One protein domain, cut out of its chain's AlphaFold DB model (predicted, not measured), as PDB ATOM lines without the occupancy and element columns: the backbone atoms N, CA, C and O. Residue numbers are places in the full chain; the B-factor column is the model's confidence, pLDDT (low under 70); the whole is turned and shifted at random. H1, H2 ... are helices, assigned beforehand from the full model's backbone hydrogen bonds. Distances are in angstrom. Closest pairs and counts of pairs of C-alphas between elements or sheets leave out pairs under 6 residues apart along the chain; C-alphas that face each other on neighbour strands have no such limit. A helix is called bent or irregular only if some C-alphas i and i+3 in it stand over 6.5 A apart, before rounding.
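This is residues 56 to 113 of the 156 residues of an uncharacterized protein of Tuber borchii (UniProt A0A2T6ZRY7). A small body of three short helices and the first arm of a long bent helix, with the second arm sticking out far past the body at residues 99 to 113. In the body, H1, H2 and H3 follow one another in a bow that comes back to H4a, and H4a crosses close to H1. The printed part has 58 residues with four named helices, H1 to H4 in chain order, and no named strand; the class is all helix. The whole is loose, with a radius of gyration of the C-alphas of 13.9 A, and spans 42 by 19 by 17 A, the arm making the length.

Find C-alpha 56 at (137.152, 252.726, 243.112); H1 runs from there to residue 63. Next come H2, residues 66 to 72, and H3, residues 76 to 81. H4, residues 84 to 112, was assigned as one helix by its hydrogen bonds but is bent: C-alphas 93 and 96 are 6.8 A apart. Its arm H4a, residues 84 to 93, is 14.3 A long; H4b, residues 96 to 112, is 24.6 A long and ends with C-alpha 112 at (159.857, 266.608, 250.962).

Look at H1 and H2, close but not clearly touching; their closest C-alphas, Phe 62 and Val 68, are 7.4 A apart. H2 and H3 only just touch, with 3 pairs of C-alphas within 8 A, and only at the corner, closest at C-alphas 72 and 78, 4.9 A. H3 and H4a touch only at the corner, closest at C-alphas 80 and 86, 4.6 A. H1 touches H4a, about perpendicular at 75 degrees; the C-alphas of Asp 60 and Ile 91 are closest, 6.6 A. H4a and H4b stand at a steep tilt of 43 degrees, and H4b is apart from H1, H2 and H3. Every O i to N i+4 pair is within hydrogen-bond range in H1, H4a and H4b, against 2 of 3 in H2 and 1 of 2 in H3.

The farthest C-alphas, Ala 79 and Gly 113, are 42.9 A apart. The printed part has no cut, and its three links are tight. In this model pLDDT is under 70 at residues 110 to 113.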
ATOM      1  N   ASP A  56     137.651 253.611 244.172       78.06
ATOM      2  CA  ASP A  56     137.152 252.726 243.112       78.06
ATOM      3  C   ASP A  56     136.366 253.519 242.058       78.06
ATOM      4  O   ASP A  56     136.553 253.312 240.859       78.06
ATOM      5  N   ALA A  57     135.547 254.484 242.491       82.31
ATOM      6  CA  ALA A  57     134.810 255.370 241.585       82.31
ATOM      7  C   ALA A  57     135.748 256.279 240.769       82.31
ATOM      8  O   ALA A  57     135.547 256.482 239.567       82.31
ATOM      9  N   TRP A  58     136.804 256.805 241.402       86.69
ATOM     10  CA  TRP A  58     137.843 257.557 240.701       86.69
ATOM     11  C   TRP A  58     138.593 256.676 239.696       86.69
ATOM     12  O   TRP A  58     138.795 257.099 238.560       86.69
ATOM     13  N   LEU A  59     138.978 255.455 240.084       87.69
ATOM     14  CA  LEU A  59     139.723 254.551 239.210       87.69
ATOM     15  C   LEU A  59     138.885 254.128 238.000       87.69
ATOM     16  O   LEU A  59     139.405 254.106 236.887       87.69
ATOM     17  N   ASP A  60     137.594 253.860 238.193       87.19
ATOM     18  CA  ASP A  60     136.679 253.597 237.082       87.19
ATOM     19  C   ASP A  60     136.568 254.806 236.141       87.19
ATOM     20  O   ASP A  60     136.681 254.654 234.924       87.19
ATOM     21  N   THR A  61     136.443 256.019 236.690       88.81
ATOM     22  CA  THR A  61     136.412 257.259 235.894       88.81
ATOM     23  C   THR A  61     137.716 257.459 235.114       88.81
ATOM     24  O   THR A  61     137.686 257.785 233.929       88.81
ATOM     25  N   PHE A  62     138.868 257.224 235.748       90.38
ATOM     26  CA  PHE A  62     140.182 257.345 235.120       90.38
ATOM     27  C   PHE A  62     140.374 256.323 233.992       90.38
ATOM     28  O   PHE A  62     140.733 256.702 232.878       90.38
ATOM     29  N   ILE A  63     140.101 255.039 234.242       89.25
ATOM     30  CA  ILE A  63     140.222 253.976 233.230       89.25
ATOM     31  C   ILE A  63     139.210 254.164 232.089       89.25
ATOM     32  O   ILE A  63     139.475 253.751 230.959       89.25
ATOM     33  N   GLY A  64     138.071 254.796 232.374       87.25
ATOM     34  CA  GLY A  64     137.060 255.179 231.393       87.25
ATOM     35  C   GLY A  64     137.379 256.431 230.572       87.25
ATOM     36  O   GLY A  64     136.607 256.745 229.670       87.25
ATOM     37  N   SER A  65     138.463 257.153 230.873       89.25
ATOM     38  CA  SER A  65     138.816 258.396 230.177       89.25
ATOM     39  C   SER A  65     139.258 258.162 228.729       89.25
ATOM     40  O   SER A  65     139.845 257.128 228.397       89.25
ATOM     41  N   ASP A  66     139.036 259.159 227.869       89.44
ATOM     42  CA  ASP A  66     139.468 259.110 226.466       89.44
ATOM     43  C   ASP A  66     140.993 258.981 226.332       89.44
ATOM     44  O   ASP A  66     141.474 258.309 225.423       89.44
ATOM     45  N   GLU A  67     141.760 259.560 227.261       88.19
ATOM     46  CA  GLU A  67     143.224 259.452 227.300       88.19
ATOM     47  C   GLU A  67     143.676 257.999 227.488       88.19
ATOM     48  O   GLU A  67     144.566 257.522 226.783       88.19
ATOM     49  N   VAL A  68     143.038 257.266 228.408       88.38
ATOM     50  CA  VAL A  68     143.322 255.841 228.622       88.38
ATOM     51  C   VAL A  68     142.788 255.000 227.463       88.38
ATOM     52  O   VAL A  68     143.462 254.061 227.038       88.38
ATOM     53  N   ARG A  69     141.631 255.355 226.892       88.38
ATOM     54  CA  ARG A  69     141.084 254.674 225.710       88.38
ATOM     55  C   ARG A  69     142.051 254.734 224.526       88.38
ATOM     56  O   ARG A  69     142.362 253.699 223.941       88.38
ATOM     57  N   GLN A  70     142.603 255.914 224.239       89.38
ATOM     58  CA  GLN A  70     143.568 256.123 223.156       89.38
ATOM     59  C   GLN A  70     144.848 255.285 223.316       89.38
ATOM     60  O   GLN A  70     145.463 254.918 222.316       89.38
ATOM     61  N   LEU A  71     145.245 254.926 224.546       87.81
ATOM     62  CA  LEU A  71     146.377 254.013 224.776       87.81
ATOM     63  C   LEU A  71     146.101 252.575 224.315       87.81
ATOM     64  O   LEU A  71     147.041 251.812 224.052       87.81
ATOM     65  N   PHE A  72     144.829 252.180 224.277       87.06
ATOM     66  CA  PHE A  72     144.410 250.831 223.909       87.06
ATOM     67  C   PHE A  72     143.924 250.737 222.465       87.06
ATOM     68  O   PHE A  72     143.959 249.631 221.919       87.06
ATOM     69  N   ASP A  73     143.536 251.854 221.846       86.00
ATOM     70  CA  ASP A  73     143.077 251.915 220.457       86.00
ATOM     71  C   ASP A  73     144.018 251.153 219.507       86.00
ATOM     72  O   ASP A  73     145.244 251.242 219.581       86.00
ATOM     73  N   ASN A  74     143.423 250.370 218.603       81.69
ATOM     74  CA  ASN A  74     144.121 249.511 217.636       81.69
ATOM     75  C   ASN A  74     145.023 248.420 218.247       81.69
ATOM     76  O   ASN A  74     145.906 247.896 217.566       81.69
ATOM     77  N   THR A  75     144.803 248.032 219.508       87.00
ATOM     78  CA  THR A  75     145.538 246.930 220.153       87.00
ATOM     79  C   THR A  75     144.605 245.816 220.639       87.00
ATOM     80  O   THR A  75     143.413 246.057 220.835       87.00
ATOM     81  N   PRO A  76     145.114 244.595 220.909       84.31
ATOM     82  CA  PRO A  76     144.302 243.518 221.489       84.31
ATOM     83  C   PRO A  76     143.645 243.892 222.829       84.31
ATOM     84  O   PRO A  76     142.623 243.318 223.199       84.31
ATOM     85  N   VAL A  77     144.203 244.875 223.546       86.31
ATOM     86  CA  VAL A  77     143.642 245.392 224.800       86.31
ATOM     87  C   VAL A  77     142.346 246.177 224.559       86.31
ATOM     88  O   VAL A  77     141.468 246.124 225.415       86.31
ATOM     89  N   ALA A  78     142.160 246.825 223.398       87.38
ATOM     90  CA  ALA A  78     140.916 247.540 223.079       87.38
ATOM     91  C   ALA A  78     139.696 246.613 223.078       87.38
ATOM     92  O   ALA A  78     138.645 246.987 223.590       87.38
ATOM     93  N   ALA A  79     139.837 245.390 222.556       85.12
ATOM     94  CA  ALA A  79     138.744 244.418 222.537       85.12
ATOM     95  C   ALA A  79     138.330 243.987 223.955       85.12
ATOM     96  O   ALA A  79     137.146 243.826 224.236       85.12
ATOM     97  N   ILE A  80     139.303 243.846 224.864       84.88
ATOM     98  CA  ILE A  80     139.044 243.556 226.280       84.88
ATOM     99  C   ILE A  80     138.370 244.769 226.931       84.88
ATOM    100  O   ILE A  80     137.328 244.625 227.564       84.88
ATOM    101  N   TRP A  81     138.918 245.966 226.727       86.44
ATOM    102  CA  TRP A  81     138.408 247.210 227.309       86.44
ATOM    103  C   TRP A  81     136.981 247.556 226.854       86.44
ATOM    104  O   TRP A  81     136.197 248.058 227.652       86.44
ATOM    105  N   ALA A  82     136.617 247.244 225.606       84.75
ATOM    106  CA  ALA A  82     135.284 247.501 225.054       84.75
ATOM    107  C   ALA A  82     134.164 246.681 225.725       84.75
ATOM    108  O   ALA A  82     132.990 247.027 225.599       84.75
ATOM    109  N   SER A  83     134.509 245.602 226.435       86.06
ATOM    110  CA  SER A  83     133.554 244.804 227.206       86.06
ATOM    111  C   SER A  83     133.481 245.279 228.658       86.06
ATOM    112  O   SER A  83     134.511 245.562 229.270       86.06
ATOM    113  N   THR A  84     132.281 245.309 229.247       79.75
ATOM    114  CA  THR A  84     132.092 245.663 230.668       79.75
ATOM    115  C   THR A  84     132.940 244.778 231.586       79.75
ATOM    116  O   THR A  84     133.641 245.281 232.464       79.75
ATOM    117  N   ASP A  85     132.957 243.469 231.325       86.31
ATOM    118  CA  ASP A  85     133.731 242.496 232.102       86.31
ATOM    119  C   ASP A  85     135.244 242.700 231.946       86.31
ATOM    120  O   ASP A  85     136.009 242.581 232.904       86.31
ATOM    121  N   GLY A  86     135.707 243.028 230.739       84.69
ATOM    122  CA  GLY A  86     137.119 243.288 230.490       84.69
ATOM    123  C   GLY A  86     137.590 244.616 231.078       84.69
ATOM    124  O   GLY A  86     138.688 244.668 231.634       84.69
ATOM    125  N   ARG A  87     136.753 245.660 231.070       84.69
ATOM    126  CA  ARG A  87     137.024 246.911 231.795       84.69
ATOM    127  C   ARG A  87     137.132 246.667 233.301       84.69
ATOM    128  O   ARG A  87     138.100 247.122 233.908       84.69
ATOM    129  N   ALA A  88     136.222 245.887 233.884       86.56
ATOM    130  CA  ALA A  88     136.299 245.501 235.294       86.56
ATOM    131  C   ALA A  88     137.604 244.747 235.613       86.56
ATOM    132  O   ALA A  88     138.275 245.062 236.592       86.56
ATOM    133  N   ARG A  89     138.043 243.823 234.745       87.31
ATOM    134  CA  ARG A  89     139.339 243.131 234.897       87.31
ATOM    135  C   ARG A  89     140.533 244.086 234.864       87.31
ATOM    136  O   ARG A  89     141.473 243.896 235.633       87.31
ATOM    137  N   ILE A  90     140.512 245.093 233.989       88.06
ATOM    138  CA  ILE A  90     141.566 246.118 233.916       88.06
ATOM    139  C   ILE A  90     141.606 246.936 235.208       88.06
ATOM    140  O   ILE A  90     142.691 247.170 235.740       88.06
ATOM    141  N   ILE A  91     140.443 247.323 235.735       88.56
ATOM    142  CA  ILE A  91     140.324 248.051 237.003       88.56
ATOM    143  C   ILE A  91     140.878 247.209 238.158       88.56
ATOM    144  O   ILE A  91     141.759 247.674 238.879       88.56
ATOM    145  N   GLU A  92     140.444 245.956 238.294       86.88
ATOM    146  CA  GLU A  92     140.919 245.049 239.348       86.88
ATOM    147  C   GLU A  92     142.432 244.795 239.270       86.88
ATOM    148  O   GLU A  92     143.117 244.790 240.293       86.88
ATOM    149  N   ALA A  93     142.994 244.658 238.063       88.06
ATOM    150  CA  ALA A  93     144.440 244.533 237.878       88.06
ATOM    151  C   ALA A  93     145.199 245.830 238.217       88.06
ATOM    152  O   ALA A  93     146.326 245.776 238.717       88.06
ATOM    153  N   ALA A  94     144.596 246.994 237.967       87.88
ATOM    154  CA  ALA A  94     145.196 248.291 238.258       87.88
ATOM    155  C   ALA A  94     145.218 248.607 239.761       87.88
ATOM    156  O   ALA A  94     146.211 249.163 240.233       87.88
ATOM    157  N   LYS A  95     144.186 248.214 240.526       86.31
ATOM    158  CA  LYS A  95     144.057 248.471 241.976       86.31
ATOM    159  C   LYS A  95     145.354 248.278 242.772       86.31
ATOM    160  O   LYS A  95     145.846 249.263 243.321       86.31
ATOM    161  N   PRO A  96     145.978 247.083 242.822       83.62
ATOM    162  CA  PRO A  96     147.189 246.879 243.621       83.62
ATOM    163  C   PRO A  96     148.348 247.785 243.188       83.62
ATOM    164  O   PRO A  96     149.149 248.201 244.024       83.62
ATOM    165  N   VAL A  97     148.434 248.130 241.902       85.94
ATOM    166  CA  VAL A  97     149.501 248.988 241.380       85.94
ATOM    167  C   VAL A  97     149.283 250.442 241.783       85.94
ATOM    168  O   VAL A  97     150.207 251.089 242.276       85.94
ATOM    169  N   VAL A  98     148.052 250.938 241.653       84.75
ATOM    170  CA  VAL A  98     147.680 252.285 242.099       84.75
ATOM    171  C   VAL A  98     147.860 252.419 243.613       84.75
ATOM    172  O   VAL A  98     148.353 253.455 244.055       84.75
ATOM    173  N   THR A  99     147.559 251.381 244.414       83.50
ATOM    174  CA  THR A  99     147.828 251.387 245.868       83.50
ATOM    175  C   THR A  99     149.297 251.688 246.144       83.50
ATOM    176  O   THR A  99     149.619 252.567 246.944       83.50
ATOM    177  N   VAL A 100     150.195 250.959 245.475       83.44
ATOM    178  CA  VAL A 100     151.643 251.100 245.663       83.44
ATOM    179  C   VAL A 100     152.111 252.478 245.201       83.44
ATOM    180  O   VAL A 100     152.846 253.142 245.928       83.44
ATOM    181  N   MET A 101     151.648 252.953 244.042       85.19
ATOM    182  CA  MET A 101     152.005 254.280 243.528       85.19
ATOM    183  C   MET A 101     151.542 255.409 244.459       85.19
ATOM    184  O   MET A 101     152.320 256.308 244.768       85.19
ATOM    185  N   ALA A 102     150.303 255.347 244.957       82.19
ATOM    186  CA  ALA A 102     149.775 256.325 245.905       82.19
ATOM    187  C   ALA A 102     150.544 256.309 247.236       82.19
ATOM    188  O   ALA A 102     150.806 257.366 247.813       82.19
ATOM    189  N   TRP A 103     150.952 255.126 247.710       80.38
ATOM    190  CA  TRP A 103     151.794 254.996 248.900       80.38
ATOM    191  C   TRP A 103     153.180 255.623 248.702       80.38
ATOM    192  O   TRP A 103     153.603 256.410 249.548       80.38
ATOM    193  N   ILE A 104     153.852 255.344 247.578       82.81
ATOM    194  CA  ILE A 104     155.155 255.943 247.239       82.81
ATOM    195  C   ILE A 104     155.043 257.471 247.190       82.81
ATOM    196  O   ILE A 104     155.853 258.166 247.798       82.81
ATOM    197  N   GLU A 105     154.014 258.001 246.528       80.44
ATOM    198  CA  GLU A 105     153.809 259.449 246.419       80.44
ATOM    199  C   GLU A 105     153.528 260.092 247.788       80.44
ATOM    200  O   GLU A 105     154.034 261.172 248.100       80.44
ATOM    201  N   ARG A 106     152.778 259.407 248.661       75.31
ATOM    202  CA  ARG A 106     152.570 259.842 250.049       75.31
ATOM    203  C   ARG A 106     153.887 259.895 250.826       75.31
ATOM    204  O   ARG A 106     154.091 260.855 251.568       75.31
ATOM    205  N   VAL A 107     154.748 258.883 250.697       76.31
ATOM    206  CA  VAL A 107     156.067 258.861 251.353       76.31
ATOM    207  C   VAL A 107     156.936 259.999 250.823       76.31
ATOM    208  O   VAL A 107     157.425 260.794 251.621       76.31
ATOM    209  N   ARG A 108     157.018 260.169 249.497       77.25
ATOM    210  CA  ARG A 108     157.752 261.267 248.855       77.25
ATOM    211  C   ARG A 108     157.324 262.631 249.398       77.25
ATOM    212  O   ARG A 108     158.170 263.453 249.729       77.25
ATOM    213  N   ILE A 109     156.021 262.890 249.505       72.31
ATOM    214  CA  ILE A 109     155.520 264.171 250.025       72.31
ATOM    215  C   ILE A 109     155.817 264.328 251.519       72.31
ATOM    216  O   ILE A 109     156.092 265.440 251.941       72.31
ATOM    217  N   LYS A 110     155.794 263.260 252.326       66.50
ATOM    218  CA  LYS A 110     156.194 263.339 253.744       66.50
ATOM    219  C   LYS A 110     157.687 263.631 253.919       66.50
ATOM    220  O   LYS A 110     158.057 264.329 254.854       66.50
ATOM    221  N   GLU A 111     158.531 263.111 253.033       59.09
ATOM    222  CA  GLU A 111     159.978 263.359 253.052       59.09
ATOM    223  C   GLU A 111     160.335 264.770 252.559       59.09
ATOM    224  O   GLU A 111     161.241 265.402 253.095       59.09
ATOM    225  N   TRP A 112     159.611 265.285 251.558       51.94
ATOM    226  CA  TRP A 112     159.857 266.608 250.962       51.94
ATOM    227  C   TRP A 112     159.068 267.743 251.624       51.94
ATOM    228  O   TRP A 112     159.484 268.899 251.603       51.94
ATOM    229  N   GLY A 113     157.922 267.422 252.205       43.84
ATOM    230  CA  GLY A 113     157.123 268.287 253.049       43.84
ATOM    231  C   GLY A 113     157.399 267.930 254.494       43.84
ATOM    232  O   GLY A 113     156.604 267.222 255.106       43.84
TER     233      GLY A 113